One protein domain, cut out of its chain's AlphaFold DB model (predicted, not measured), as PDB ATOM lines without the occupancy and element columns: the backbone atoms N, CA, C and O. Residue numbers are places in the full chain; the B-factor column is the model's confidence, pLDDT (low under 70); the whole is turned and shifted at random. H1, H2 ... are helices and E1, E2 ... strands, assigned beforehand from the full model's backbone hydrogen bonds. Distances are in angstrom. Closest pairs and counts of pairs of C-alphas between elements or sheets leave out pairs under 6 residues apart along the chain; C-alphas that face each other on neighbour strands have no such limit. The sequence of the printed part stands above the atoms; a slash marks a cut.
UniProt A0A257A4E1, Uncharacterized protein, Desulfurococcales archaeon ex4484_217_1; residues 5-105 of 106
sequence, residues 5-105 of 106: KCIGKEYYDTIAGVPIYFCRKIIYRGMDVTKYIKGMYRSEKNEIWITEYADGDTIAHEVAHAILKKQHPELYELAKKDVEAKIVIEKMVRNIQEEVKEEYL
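Overview. This is residues 5 to 105 of the 106 residues of an uncharacterized protein of Desulfurococcales archaeon ex4484_217_1 (UniProt A0A257A4E1). The domain has two parts: five strands in two small antiparallel sheets, and three helices, with H1 leading away from the strands. H3 crosses H1, and short H2, beyond the far end of H1, folds back into H3 as a helical hairpin. The printed part has 101 residues, with strands E1 to E5 before helices H1 to H3; the sheets are E2 - E3 - E5 and E1 - E4, and the class is mixed. It is compact, with a radius of gyration of the C-alphas of 14.1 A and spans of 35 by 34 by 21 A.

Arrangement. E1, residues 5 to 7, is antiparallel to E4, residues 25 to 28; N 5 and O 27 are 2.7 A apart, within hydrogen-bond range. E2, residues 10 to 15, forms a hairpin with E3, residues 18 to 23, with N 20 and O 13 at 2.8 A. E3 runs on into E4 at 99 degrees. E5, residues 48 to 51, is antiparallel to E3, with N 21 and O 50 at 2.8 A. H1, residues 56 to 71, is not on the sheet of E2, E3 and E5. H3, residues 83 to 103, touches H1 with residues 92 to 101 alone, at a steep tilt of 66 degrees, opposite ways; their closest C-alphas, Ala 64 and Gln 97, are 5.2 A apart. H2, residues 73 to 79, touches H3, closest at the C-alphas of Ala 79 and Ala 85, 4.9 A. In H1, H2 and H3 every O i to N i+4 pair is within hydrogen-bond range.

Along the chain. E1 begins at C-alpha 5 (33.984, -18.100, 42.579). E2 measures 15.1 A and E3 16.0 A. H1 measures 22.7 A. H3 measures 30.2 A and ends at C-alpha 103 (50.330, -11.259, 38.380).

Size, cuts and confidence. The C-alphas farthest apart, Gly 8 and Glu 84, are 37.8 A apart. The printed part has no cut. The link from E4 to E5, residues 29 to 47, is long. Residues 103 to 105 have pLDDT under 70.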
ATOM      1  N   LYS A   5      35.413 -17.910  42.293       93.62
ATOM      2  CA  LYS A   5      33.984 -18.100  42.579       93.62
ATOM      3  C   LYS A   5      33.153 -18.164  41.300       93.62
ATOM      4  O   LYS A   5      33.292 -17.305  40.428       93.62
ATOM      5  N   CYS A   6      32.223 -19.117  41.249       93.94
ATOM      6  CA  CYS A   6      31.115 -19.161  40.293       93.94
ATOM      7  C   CYS A   6      29.920 -18.370  40.832       93.94
ATOM      8  O   CYS A   6      29.365 -18.698  41.879       93.94
ATOM      9  N   ILE A   7      29.521 -17.322  40.117       95.62
ATOM     10  CA  ILE A   7      28.369 -16.486  40.457       95.62
ATOM     11  C   ILE A   7      27.153 -16.963  39.666       95.62
ATOM     12  O   ILE A   7      27.236 -17.140  38.448       95.62
ATOM     13  N   GLY A   8      26.020 -17.121  40.355       94.00
ATOM     14  CA  GLY A   8      24.812 -17.709  39.768       94.00
ATOM     15  C   GLY A   8      25.029 -19.177  39.411       94.00
ATOM     16  O   GLY A   8      24.750 -19.569  38.285       94.00
ATOM     17  N   LYS A   9      25.625 -19.942  40.338       94.69
ATOM     18  CA  LYS A   9      25.891 -21.370  40.162       94.69
ATOM     19  C   LYS A   9      24.571 -22.134  40.139       94.69
ATOM     20  O   LYS A   9      23.868 -22.154  41.146       94.69
ATOM     21  N   GLU A  10      24.276 -22.793  39.028       96.56
ATOM     22  CA  GLU A  10      23.072 -23.613  38.862       96.56
ATOM     23  C   GLU A  10      23.475 -25.011  38.398       96.56
ATOM     24  O   GLU A  10      24.300 -25.154  37.498       96.56
ATOM     25  N   TYR A  11      22.941 -26.056  39.033       95.69
ATOM     26  CA  TYR A  11      23.135 -27.424  38.547       95.69
ATOM     27  C   TYR A  11      22.424 -27.600  37.205       95.69
ATOM     28  O   TYR A  11      21.330 -27.068  37.013       95.69
ATOM     29  N   TYR A  12      23.028 -28.363  36.302       92.12
ATOM     30  CA  TYR A  12      22.450 -28.635  34.991       92.12
ATOM     31  C   TYR A  12      22.307 -30.109  34.695       92.12
ATOM     32  O   TYR A  12      21.204 -30.545  34.381       92.12
ATOM     33  N   ASP A  13      23.398 -30.863  34.776       93.12
ATOM     34  CA  ASP A  13      23.387 -32.271  34.399       93.12
ATOM     35  C   ASP A  13      24.567 -33.011  35.032       93.12
ATOM     36  O   ASP A  13      25.436 -32.414  35.673       93.12
ATOM     37  N   THR A  14      24.612 -34.317  34.824       93.38
ATOM     38  CA  THR A  14      25.713 -35.190  35.205       93.38
ATOM     39  C   THR A  14      26.213 -35.922  33.960       93.38
ATOM     40  O   THR A  14      25.527 -36.792  33.427       93.38
ATOM     41  N   ILE A  15      27.434 -35.622  33.509       86.81
ATOM     42  CA  ILE A  15      28.052 -36.305  32.361       86.81
ATOM     43  C   ILE A  15      29.075 -37.310  32.879       86.81
ATOM     44  O   ILE A  15      29.999 -36.944  33.600       86.81
ATOM     45  N   ALA A  16      28.907 -38.585  32.515       89.31
ATOM     46  CA  ALA A  16      29.781 -39.683  32.950       89.31
ATOM     47  C   ALA A  16      29.982 -39.746  34.482       89.31
ATOM     48  O   ALA A  16      31.065 -40.058  34.966       89.31
ATOM     49  N   GLY A  17      28.930 -39.435  35.248       91.44
ATOM     50  CA  GLY A  17      28.971 -39.423  36.714       91.44
ATOM     51  C   GLY A  17      29.514 -38.132  37.336       91.44
ATOM     52  O   GLY A  17      29.518 -38.029  38.556       91.44
ATOM     53  N   VAL A  18      29.913 -37.141  36.532       91.69
ATOM     54  CA  VAL A  18      30.441 -35.858  37.016       91.69
ATOM     55  C   VAL A  18      29.381 -34.753  36.897       91.69
ATOM     56  O   VAL A  18      28.933 -34.472  35.781       91.69
ATOM     57  N   PRO A  19      28.982 -34.095  38.003       94.44
ATOM     58  CA  PRO A  19      28.079 -32.951  37.985       94.44
ATOM     59  C   PRO A  19      28.661 -31.764  37.214       94.44
ATOM     60  O   PRO A  19      29.816 -31.371  37.415       94.44
ATOM     61  N   ILE A  20      27.820 -31.156  36.383       93.19
ATOM     62  CA  ILE A  20      28.106 -29.951  35.613       93.19
ATOM     63  C   ILE A  20      27.190 -28.824  36.084       93.19
ATOM     64  O   ILE A  20      25.978 -28.994  36.243       93.19
ATOM     65  N   TYR A  21      27.786 -27.652  36.273       95.19
ATOM     66  CA  TYR A  21      27.119 -26.448  36.738       95.19
ATOM     67  C   TYR A  21      27.263 -25.322  35.727       95.19
ATOM     68  O   TYR A  21      28.338 -25.113  35.161       95.19
ATOM     69  N   PHE A  22      26.187 -24.569  35.546       94.94
ATOM     70  CA  PHE A  22      26.209 -23.287  34.868       94.94
ATOM     71  C   PHE A  22      26.843 -22.249  35.781       94.94
ATOM     72  O   PHE A  22      26.596 -22.239  36.990       94.94
ATOM     73  N   CYS A  23      27.589 -21.327  35.188       95.12
ATOM     74  CA  CYS A  23      28.034 -20.113  35.844       95.12
ATOM     75  C   CYS A  23      27.657 -18.911  34.993       95.12
ATOM     76  O   CYS A  23      28.080 -18.776  33.847       95.12
ATOM     77  N   ARG A  24      26.937 -17.955  35.578       94.31
ATOM     78  CA  ARG A  24      26.681 -16.681  34.899       94.31
ATOM     79  C   ARG A  24      27.962 -15.859  34.755       94.31
ATOM     80  O   ARG A  24      28.134 -15.133  33.777       94.31
ATOM     81  N   LYS A  25      28.818 -15.916  35.774       94.44
ATOM     82  CA  LYS A  25      30.028 -15.102  35.890       94.44
ATOM     83  C   LYS A  25      31.068 -15.832  36.730       94.44
ATOM     84  O   LYS A  25      30.708 -16.514  37.689       94.44
ATOM     85  N   ILE A  26      32.344 -15.657  36.403       94.12
ATOM     86  CA  ILE A  26      33.450 -16.206  37.192       94.12
ATOM     87  C   ILE A  26      34.326 -15.074  37.691       94.12
ATOM     88  O   ILE A  26      34.805 -14.236  36.924       94.12
ATOM     89  N   ILE A  27      34.521 -15.077  39.004       94.12
ATOM     90  CA  ILE A  27      35.472 -14.212  39.684       94.12
ATOM     91  C   ILE A  27      36.710 -15.044  39.974       94.12
ATOM     92  O   ILE A  27      36.608 -16.037  40.682       94.12
ATOM     93  N   TYR A  28      37.868 -14.641  39.475       91.88
ATOM     94  CA  TYR A  28      39.156 -15.225  39.833       91.88
ATOM     95  C   TYR A  28      39.979 -14.146  40.527       91.88
ATOM     96  O   TYR A  28      40.213 -13.084  39.961       91.88
ATOM     97  N   ARG A  29      40.338 -14.387  41.791       87.56
ATOM     98  CA  ARG A  29      41.101 -13.467  42.651       87.56
ATOM     99  C   ARG A  29      40.565 -12.031  42.657       87.56
ATOM    100  O   ARG A  29      41.304 -11.068  42.543       87.56
ATOM    101  N   GLY A  30      39.246 -11.894  42.771       88.06
ATOM    102  CA  GLY A  30      38.573 -10.591  42.790       88.06
ATOM    103  C   GLY A  30      38.319  -9.978  41.408       88.06
ATOM    104  O   GLY A  30      37.539  -9.033  41.313       88.06
ATOM    105  N   MET A  31      38.871 -10.546  40.334       88.12
ATOM    106  CA  MET A  31      38.684 -10.056  38.970       88.12
ATOM    107  C   MET A  31      37.649 -10.865  38.192       88.12
ATOM    108  O   MET A  31      37.559 -12.085  38.298       88.12
ATOM    109  N   ASP A  32      36.866 -10.168  37.374       92.75
ATOM    110  CA  ASP A  32      35.934 -10.786  36.437       92.75
ATOM    111  C   ASP A  32      36.681 -11.341  35.221       92.75
ATOM    112  O   ASP A  32      37.111 -10.592  34.341       92.75
ATOM    113  N   VAL A  33      36.801 -12.666  35.160       92.00
ATOM    114  CA  VAL A  33      37.478 -13.372  34.063       92.00
ATOM    115  C   VAL A  33      36.505 -14.009  33.073       92.00
ATOM    116  O   VAL A  33      36.932 -14.667  32.131       92.00
ATOM    117  N   THR A  34      35.199 -13.765  33.224       92.12
ATOM    118  CA  THR A  34      34.102 -14.371  32.438       92.12
ATOM    119  C   THR A  34      34.360 -14.358  30.934       92.12
ATOM    120  O   THR A  34      34.094 -15.342  30.254       92.12
ATOM    121  N   LYS A  35      34.901 -13.259  30.393       88.94
ATOM    122  CA  LYS A  35      35.155 -13.116  28.950       88.94
ATOM    123  C   LYS A  35      36.229 -14.068  28.404       88.94
ATOM    124  O   LYS A  35      36.239 -14.299  27.202       88.94
ATOM    125  N   TYR A  36      37.120 -14.573  29.257       89.19
ATOM    126  CA  TYR A  36      38.231 -15.446  28.868       89.19
ATOM    127  C   TYR A  36      37.855 -16.927  28.891       89.19
ATOM    128  O   TYR A  36      38.396 -17.710  28.131       89.19
ATOM    129  N   ILE A  37      36.893 -17.296  29.728       87.81
ATOM    130  CA  ILE A  37      36.553 -18.692  30.034       87.81
ATOM    131  C   ILE A  37      35.217 -19.139  29.420       87.81
ATOM    132  O   ILE A  37      34.647 -20.167  29.796       87.81
ATOM    133  N   LYS A  38      34.641 -18.319  28.534       82.81
ATOM    134  CA  LYS A  38      33.415 -18.706  27.837       82.81
ATOM    135  C   LYS A  38      33.678 -19.970  27.031       82.81
ATOM    136  O   LYS A  38      34.666 -20.051  26.310       82.81
ATOM    137  N   GLY A  39      32.756 -20.922  27.112       81.50
ATOM    138  CA  GLY A  39      32.823 -22.129  26.303       81.50
ATOM    139  C   GLY A  39      33.672 -23.266  26.869       81.50
ATOM    140  O   GLY A  39      33.853 -24.240  26.149       81.50
ATOM    141  N   MET A  40      34.125 -23.182  28.126       82.81
ATOM    142  CA  MET A  40      34.968 -24.191  28.792       82.81
ATOM    143  C   MET A  40      34.458 -25.638  28.609       82.81
ATOM    144  O   MET A  40      35.224 -26.506  28.212       82.81
ATOM    145  N   TYR A  41      33.151 -25.888  28.793       81.44
ATOM    146  CA  TYR A  41      32.516 -27.181  28.459       81.44
ATOM    147  C   TYR A  41      31.493 -27.119  27.312       81.44
ATOM    148  O   TYR A  41      31.179 -28.151  26.725       81.44
ATOM    149  N   ARG A  42      30.952 -25.937  26.982       84.00
ATOM    150  CA  ARG A  42      29.953 -25.755  25.907       84.00
ATOM    151  C   ARG A  42      30.292 -24.584  25.002       84.00
ATOM    152  O   ARG A  42      29.642 -23.532  25.019       84.00
ATOM    153  N   SER A  43      31.365 -24.753  24.241       82.38
ATOM    154  CA  SER A  43      31.861 -23.733  23.317       82.38
ATOM    155  C   SER A  43      30.833 -23.338  22.255       82.38
ATOM    156  O   SER A  43      30.764 -22.167  21.888       82.38
ATOM    157  N   GLU A  44      29.960 -24.259  21.842       86.50
ATOM    158  CA  GLU A  44      28.913 -24.031  20.846       86.50
ATOM    159  C   GLU A  44      27.836 -23.047  21.317       86.50
ATOM    160  O   GLU A  44      27.252 -22.331  20.505       86.50
ATOM    161  N   LYS A  45      27.595 -22.984  22.632       87.06
ATOM    162  CA  LYS A  45      26.628 -22.060  23.239       87.06
ATOM    163  C   LYS A  45      27.253 -20.773  23.758       87.06
ATOM    164  O   LYS A  45      26.527 -19.850  24.113       87.06
ATOM    165  N   ASN A  46      28.584 -20.692  23.797       86.19
ATOM    166  CA  ASN A  46      29.313 -19.556  24.365       86.19
ATOM    167  C   ASN A  46      28.912 -19.250  25.830       86.19
ATOM    168  O   ASN A  46      28.893 -18.095  26.264       86.19
ATOM    169  N   GLU A  47      28.583 -20.301  26.585       90.75
ATOM    170  CA  GLU A  47      28.177 -20.273  27.994       90.75
ATOM    171  C   GLU A  47      29.312 -20.799  28.889       90.75
ATOM    172  O   GLU A  47      30.206 -21.509  28.417       90.75
ATOM    173  N   ILE A  48      29.296 -20.465  30.183       92.69
ATOM    174  CA  ILE A  48      30.282 -20.980  31.139       92.69
ATOM    175  C   ILE A  48      29.655 -22.141  31.886       92.69
ATOM    176  O   ILE A  48      28.699 -21.987  32.644       92.69
ATOM    177  N   TRP A  49      30.242 -23.298  31.665       92.31
ATOM    178  CA  TRP A  49      29.860 -24.551  32.273       92.31
ATOM    179  C   TRP A  49      31.111 -25.123  32.904       92.31
ATOM    180  O   TRP A  49      32.167 -25.063  32.280       92.31
ATOM    181  N   ILE A  50      31.010 -25.616  34.129       92.94
ATOM    182  CA  ILE A  50      32.137 -26.139  34.899       92.94
ATOM    183  C   ILE A  50      31.740 -27.447  35.573       92.94
ATOM    184  O   ILE A  50      30.566 -27.667  35.865       92.94
ATOM    185  N   THR A  51      32.712 -28.297  35.868       92.75
ATOM    186  CA  THR A  51      32.487 -29.481  36.704       92.75
ATOM    187  C   THR A  51      32.613 -29.147  38.186       92.75
ATOM    188  O   THR A  51      33.096 -28.079  38.563       92.75
ATOM    189  N   GLU A  52      32.198 -30.077  39.048       90.31
ATOM    190  CA  GLU A  52      32.453 -29.976  40.492       90.31
ATOM    191  C   GLU A  52      33.948 -29.908  40.854       90.31
ATOM    192  O   GLU A  52      34.286 -29.372  41.905       90.31
ATOM    193  N   TYR A  53      34.823 -30.411  39.977       90.50
ATOM    194  CA  TYR A  53      36.275 -30.433  40.164       90.50
ATOM    195  C   TYR A  53      36.975 -29.158  39.694       90.50
ATOM    196  O   TYR A  53      38.175 -29.017  39.918       90.50
ATOM    197  N   ALA A  54      36.257 -28.240  39.034       90.62
ATOM    198  CA  ALA A  54      36.847 -26.988  38.592       90.62
ATOM    199  C   ALA A  54      37.366 -26.205  39.800       90.62
ATOM    200  O   ALA A  54      36.647 -25.958  40.771       90.62
ATOM    201  N   ASP A  55      38.624 -25.802  39.726       91.81
ATOM    202  CA  ASP A  55      39.308 -25.097  40.793       91.81
ATOM    203  C   ASP A  55      40.043 -23.857  40.264       91.81
ATOM    204  O   ASP A  55      39.942 -23.484  39.094       91.81
ATOM    205  N   GLY A  56      40.790 -23.180  41.139       89.88
ATOM    206  CA  GLY A  56      41.534 -21.990  40.729       89.88
ATOM    207  C   GLY A  56      42.597 -22.288  39.667       89.88
ATOM    208  O   GLY A  56      42.891 -21.411  38.859       89.88
ATOM    209  N   ASP A  57      43.153 -23.501  39.662       91.19
ATOM    210  CA  ASP A  57      44.127 -23.935  38.660       91.19
ATOM    211  C   ASP A  57      43.471 -24.065  37.289       91.19
ATOM    212  O   ASP A  57      43.953 -23.494  36.313       91.19
ATOM    213  N   THR A  58      42.310 -24.716  37.263       91.88
ATOM    214  CA  THR A  58      41.475 -24.886  36.076       91.88
ATOM    215  C   THR A  58      41.114 -23.529  35.473       91.88
ATOM    216  O   THR A  58      41.310 -23.302  34.283       91.88
ATOM    217  N   ILE A  59      40.651 -22.578  36.296       92.75
ATOM    218  CA  ILE A  59      40.296 -21.238  35.809       92.75
ATOM    219  C   ILE A  59      41.522 -20.492  35.266       92.75
ATOM    220  O   ILE A  59      41.430 -19.856  34.217       92.75
ATOM    221  N   ALA A  60      42.671 -20.571  35.942       92.25
ATOM    222  CA  ALA A  60      43.899 -19.934  35.467       92.25
ATOM    223  C   ALA A  60      44.376 -20.525  34.130       92.25
ATOM    224  O   ALA A  60      44.819 -19.781  33.259       92.25
ATOM    225  N   HIS A  61      44.244 -21.841  33.957       93.25
ATOM    226  CA  HIS A  61      44.615 -22.551  32.738       93.25
ATOM    227  C   HIS A  61      43.768 -22.112  31.530       93.25
ATOM    228  O   HIS A  61      44.309 -21.762  30.481       93.25
ATOM    229  N   GLU A  62      42.447 -22.010  31.697       92.06
ATOM    230  CA  GLU A  62      41.546 -21.516  30.643       92.06
ATOM    231  C   GLU A  62      41.810 -20.045  30.289       92.06
ATOM    232  O   GLU A  62      41.815 -19.656  29.117       92.06
ATOM    233  N   VAL A  63      42.091 -19.208  31.294       91.44
ATOM    234  CA  VAL A  63      42.500 -17.815  31.063       91.44
ATOM    235  C   VAL A  63      43.806 -17.761  30.263       91.44
ATOM    236  O   VAL A  63      43.903 -16.978  29.316       91.44
ATOM    237  N   ALA A  64      44.783 -18.610  30.586       93.19
ATOM    238  CA  ALA A  64      46.048 -18.695  29.862       93.19
ATOM    239  C   ALA A  64      45.853 -19.129  28.397       93.19
ATOM    240  O   ALA A  64      46.431 -18.508  27.500       93.19
ATOM    241  N   HIS A  65      44.969 -20.095  28.118       93.56
ATOM    242  CA  HIS A  65      44.572 -20.428  26.744       93.56
ATOM    243  C   HIS A  65      43.997 -19.221  25.998       93.56
ATOM    244  O   HIS A  65      44.394 -18.939  24.864       93.56
ATOM    245  N   ALA A  66      43.082 -18.481  26.626       90.75
ATOM    246  CA  ALA A  66      42.456 -17.317  26.007       90.75
ATOM    247  C   ALA A  66      43.469 -16.203  25.693       90.75
ATOM    248  O   ALA A  66      43.386 -15.576  24.631       90.75
ATOM    249  N   ILE A  67      44.432 -15.972  26.591       92.00
ATOM    250  CA  ILE A  67      45.533 -15.022  26.382       92.00
ATOM    251  C   ILE A  67      46.399 -15.478  25.207       92.00
ATOM    252  O   ILE A  67      46.571 -14.715  24.253       92.00
ATOM    253  N   LEU A  68      46.867 -16.730  25.228       93.81
ATOM    254  CA  LEU A  68      47.732 -17.260  24.178       93.81
ATOM    255  C   LEU A  68      47.035 -17.241  22.816       93.81
ATOM    256  O   LEU A  68      47.635 -16.841  21.828       93.81
ATOM    257  N   LYS A  69      45.750 -17.603  22.751       93.19
ATOM    258  CA  LYS A  69      44.968 -17.566  21.507       93.19
ATOM    259  C   LYS A  69      44.819 -16.155  20.952       93.19
ATOM    260  O   LYS A  69      44.783 -15.975  19.740       93.19
ATOM    261  N   LYS A  70      44.707 -15.150  21.822       90.50
ATOM    262  CA  LYS A  70      44.647 -13.747  21.401       90.50
ATOM    263  C   LYS A  70      45.985 -13.275  20.826       90.50
ATOM    264  O   LYS A  70      45.978 -12.480  19.892       90.50
ATOM    265  N   GLN A  71      47.099 -13.731  21.396       93.44
ATOM    266  CA  GLN A  71      48.452 -13.377  20.953       93.44
ATOM    267  C   GLN A  71      48.872 -14.144  19.690       93.44
ATOM    268  O   GLN A  71      49.492 -13.557  18.810       93.44
ATOM    269  N   HIS A  72      48.489 -15.420  19.599       94.56
ATOM    270  CA  HIS A  72      48.908 -16.374  18.569       94.56
ATOM    271  C   HIS A  72      47.724 -17.194  18.020       94.56
ATOM    272  O   HIS A  72      47.665 -18.419  18.201       94.56
ATOM    273  N   PRO A  73      46.726 -16.560  17.377       94.00
ATOM    274  CA  PRO A  73      45.565 -17.270  16.833       94.00
ATOM    275  C   PRO A  73      45.944 -18.330  15.785       94.00
ATOM    276  O   PRO A  73      45.272 -19.358  15.676       94.00
ATOM    277  N   GLU A  74      47.038 -18.124  15.051       95.00
ATOM    278  CA  GLU A  74      47.577 -19.040  14.045       95.00
ATOM    279  C   GLU A  74      47.968 -20.406  14.623       95.00
ATOM    280  O   GLU A  74      47.729 -21.430  13.979       95.00
ATOM    281  N   LEU A  75      48.487 -20.444  15.856       93.50
ATOM    282  CA  LEU A  75      48.845 -21.698  16.523       93.50
ATOM    283  C   LEU A  75      47.599 -22.549  16.783       93.50
ATOM    284  O   LEU A  75      47.619 -23.762  16.582       93.50
ATOM    285  N   TYR A  76      46.489 -21.917  17.170       92.25
ATOM    286  CA  TYR A  76      45.229 -22.614  17.442       92.25
ATOM    287  C   TYR A  76      44.557 -23.131  16.168       92.25
ATOM    288  O   TYR A  76      43.923 -24.186  16.198       92.25
ATOM    289  N   GLU A  77      44.698 -22.425  15.044       92.94
ATOM    290  CA  GLU A  77      44.248 -22.933  13.745       92.94
ATOM    291  C   GLU A  77      45.085 -24.133  13.286       92.94
ATOM    292  O   GLU A  77      44.520 -25.126  12.819       92.94
ATOM    293  N   LEU A  78      46.407 -24.093  13.486       92.56
ATOM    294  CA  LEU A  78      47.297 -25.222  13.204       92.56
ATOM    295  C   LEU A  78      46.949 -26.445  14.070       92.56
ATOM    296  O   LEU A  78      46.792 -27.558  13.562       92.56
ATOM    297  N   ALA A  79      46.718 -26.228  15.364       92.50
ATOM    298  CA  ALA A  79      46.388 -27.271  16.331       92.50
ATOM    299  C   ALA A  79      45.072 -28.016  16.041       92.50
ATOM    300  O   ALA A  79      44.852 -29.108  16.567       92.50
ATOM    301  N   LYS A  80      44.192 -27.493  15.174       91.69
ATOM    302  CA  LYS A  80      43.014 -28.246  14.699       91.69
ATOM    303  C   LYS A  80      43.396 -29.483  13.885       91.69
ATOM    304  O   LYS A  80      42.602 -30.417  13.811       91.69
ATOM    305  N   LYS A  81      44.575 -29.476  13.258       94.94
ATOM    306  CA  LYS A  81      45.031 -30.512  12.319       94.94
ATOM    307  C   LYS A  81      46.304 -31.222  12.778       94.94
ATOM    308  O   LYS A  81      46.583 -32.303  12.275       94.94
ATOM    309  N   ASP A  82      47.037 -30.637  13.722       94.69
ATOM    310  CA  ASP A  82      48.339 -31.124  14.171       94.69
ATOM    311  C   ASP A  82      48.367 -31.349  15.693       94.69
ATOM    312  O   ASP A  82      48.089 -30.447  16.487       94.69
ATOM    313  N   VAL A  83      48.694 -32.577  16.100       93.94
ATOM    314  CA  VAL A  83      48.797 -32.974  17.511       93.94
ATOM    315  C   VAL A  83      50.050 -32.394  18.168       93.94
ATOM    316  O   VAL A  83      49.993 -32.030  19.342       93.94
ATOM    317  N   GLU A  84      51.161 -32.249  17.445       95.00
ATOM    318  CA  GLU A  84      52.383 -31.657  18.002       95.00
ATOM    319  C   GLU A  84      52.159 -30.183  18.343       95.00
ATOM    320  O   GLU A  84      52.538 -29.734  19.426       95.00
ATOM    321  N   ALA A  85      51.432 -29.460  17.488       92.69
ATOM    322  CA  ALA A  85      51.027 -28.085  17.763       92.69
ATOM    323  C   ALA A  85      50.179 -27.970  19.045       92.69
ATOM    324  O   ALA A  85      50.377 -27.033  19.819       92.69
ATOM    325  N   LYS A  86      49.297 -28.944  19.336       92.56
ATOM    326  CA  LYS A  86      48.564 -28.988  20.618       92.56
ATOM    327  C   LYS A  86      49.518 -29.114  21.801       92.56
ATOM    328  O   LYS A  86      49.388 -28.370  22.763       92.56
ATOM    329  N   ILE A  87      50.503 -30.008  21.720       94.56
ATOM    330  CA  ILE A  87      51.487 -30.211  22.796       94.56
ATOM    331  C   ILE A  87      52.309 -28.938  23.036       94.56
ATOM    332  O   ILE A  87      52.599 -28.596  24.184       94.56
ATOM    333  N   VAL A  88      52.689 -28.228  21.971       94.31
ATOM    334  CA  VAL A  88      53.405 -26.948  22.080       94.31
ATOM    335  C   VAL A  88      52.533 -25.895  22.762       94.31
ATOM    336  O   VAL A  88      52.998 -25.260  23.708       94.31
ATOM    337  N   ILE A  89      51.270 -25.761  22.344       94.31
ATOM    338  CA  ILE A  89      50.299 -24.863  22.983       94.31
ATOM    339  C   ILE A  89      50.180 -25.180  24.471       94.31
ATOM    340  O   ILE A  89      50.349 -24.277  25.280       94.31
ATOM    341  N   GLU A  90      49.972 -26.444  24.843       94.25
ATOM    342  CA  GLU A  90      49.846 -26.854  26.246       94.25
ATOM    343  C   GLU A  90      51.059 -26.431  27.081       94.25
ATOM    344  O   GLU A  90      50.913 -25.878  28.169       94.25
ATOM    345  N   LYS A  91      52.278 -26.613  26.560       94.94
ATOM    346  CA  LYS A  91      53.499 -26.169  27.249       94.94
ATOM    347  C   LYS A  91      53.538 -24.651  27.433       94.94
ATOM    348  O   LYS A  91      53.893 -24.182  28.510       94.94
ATOM    349  N   MET A  92      53.170 -23.885  26.407       95.06
ATOM    350  CA  MET A  92      53.137 -22.419  26.483       95.06
ATOM    351  C   MET A  92      52.065 -21.926  27.460       95.06
ATOM    352  O   MET A  92      52.318 -21.022  28.251       95.06
ATOM    353  N   VAL A  93      50.891 -22.558  27.445       95.62
ATOM    354  CA  VAL A  93      49.783 -22.261  28.356       95.62
ATOM    355  C   VAL A  93      50.196 -22.496  29.798       95.62
ATOM    356  O   VAL A  93      49.886 -21.661  30.635       95.62
ATOM    357  N   ARG A  94      50.938 -23.569  30.101       93.94
ATOM    358  CA  ARG A  94      51.446 -23.813  31.462       93.94
ATOM    359  C   ARG A  94      52.359 -22.691  31.959       93.94
ATOM    360  O   ARG A  94      52.246 -22.320  33.120       93.94
ATOM    361  N   ASN A  95      53.192 -22.111  31.097       92.81
ATOM    362  CA  ASN A  95      54.038 -20.976  31.484       92.81
ATOM    363  C   ASN A  95      53.194 -19.723  31.776       92.81
ATOM    364  O   ASN A  95      53.319 -19.130  32.841       92.81
ATOM    365  N   ILE A  96      52.264 -19.382  30.876       92.56
ATOM    366  CA  ILE A  96      51.349 -18.240  31.058       92.56
ATOM    367  C   ILE A  96      50.430 -18.460  32.269       92.56
ATOM    368  O   ILE A  96      50.063 -17.520  32.962       92.56
ATOM    369  N   GLN A  97      50.043 -19.702  32.558       92.75
ATOM    370  CA  GLN A  97      49.224 -20.046  33.716       92.75
ATOM    371  C   GLN A  97      49.929 -19.681  35.027       92.75
ATOM    372  O   GLN A  97      49.262 -19.190  35.939       92.75
ATOM    373  N   GLU A  98      51.243 -19.896  35.136       90.38
ATOM    374  CA  GLU A  98      52.010 -19.452  36.306       90.38
ATOM    375  C   GLU A  98      52.033 -17.923  36.402       90.38
ATOM    376  O   GLU A  98      51.730 -17.389  37.466       90.38
ATOM    377  N   GLU A  99      52.200 -17.206  35.288       88.25
ATOM    378  CA  GLU A  99      52.066 -15.740  35.261       88.25
ATOM    379  C   GLU A  99      50.664 -15.287  35.710       88.25
ATOM    380  O   GLU A  99      50.534 -14.423  36.570       88.25
ATOM    381  N   VAL A 100      49.586 -15.932  35.247       86.38
ATOM    382  CA  VAL A 100      48.200 -15.656  35.684       86.38
ATOM    383  C   VAL A 100      48.007 -15.947  37.179       86.38
ATOM    384  O   VAL A 100      47.181 -15.322  37.856       86.38
ATOM    385  N   LYS A 101      48.750 -16.901  37.738       86.56
ATOM    386  CA  LYS A 101      48.749 -17.166  39.180       86.56
ATOM    387  C   LYS A 101      49.605 -16.164  39.957       86.56
ATOM    388  O   LYS A 101      49.328 -15.993  41.146       86.56
ATOM    389  N   GLU A 102      50.595 -15.528  39.351       78.44
ATOM    390  CA  GLU A 102      51.508 -14.587  40.009       78.44
ATOM    391  C   GLU A 102      51.046 -13.127  39.877       78.44
ATOM    392  O   GLU A 102      50.901 -12.455  40.896       78.44
ATOM    393  N   GLU A 103      50.716 -12.654  38.670       65.56
ATOM    394  CA  GLU A 103      50.330 -11.259  38.380       65.56
ATOM    395  C   GLU A 103      49.020 -10.834  39.054       65.56
ATOM    396  O   GLU A 103      48.842  -9.669  39.398       65.56
ATOM    397  N   TYR A 104      48.106 -11.766  39.325       53.78
ATOM    398  CA  TYR A 104      46.838 -11.467  39.999       53.78
ATOM    399  C   TYR A 104      46.987 -11.505  41.541       53.78
ATOM    400  O   TYR A 104      46.137 -12.065  42.243       53.78
ATOM    401  N   LEU A 105      48.115 -10.998  42.063       42.41
ATOM    402  CA  LEU A 105      48.431 -10.769  43.490       42.41
ATOM    403  C   LEU A 105      48.541  -9.278  43.863       42.41
ATOM    404  O   LEU A 105      48.907  -8.976  45.000       42.41
TER     405      LEU A 105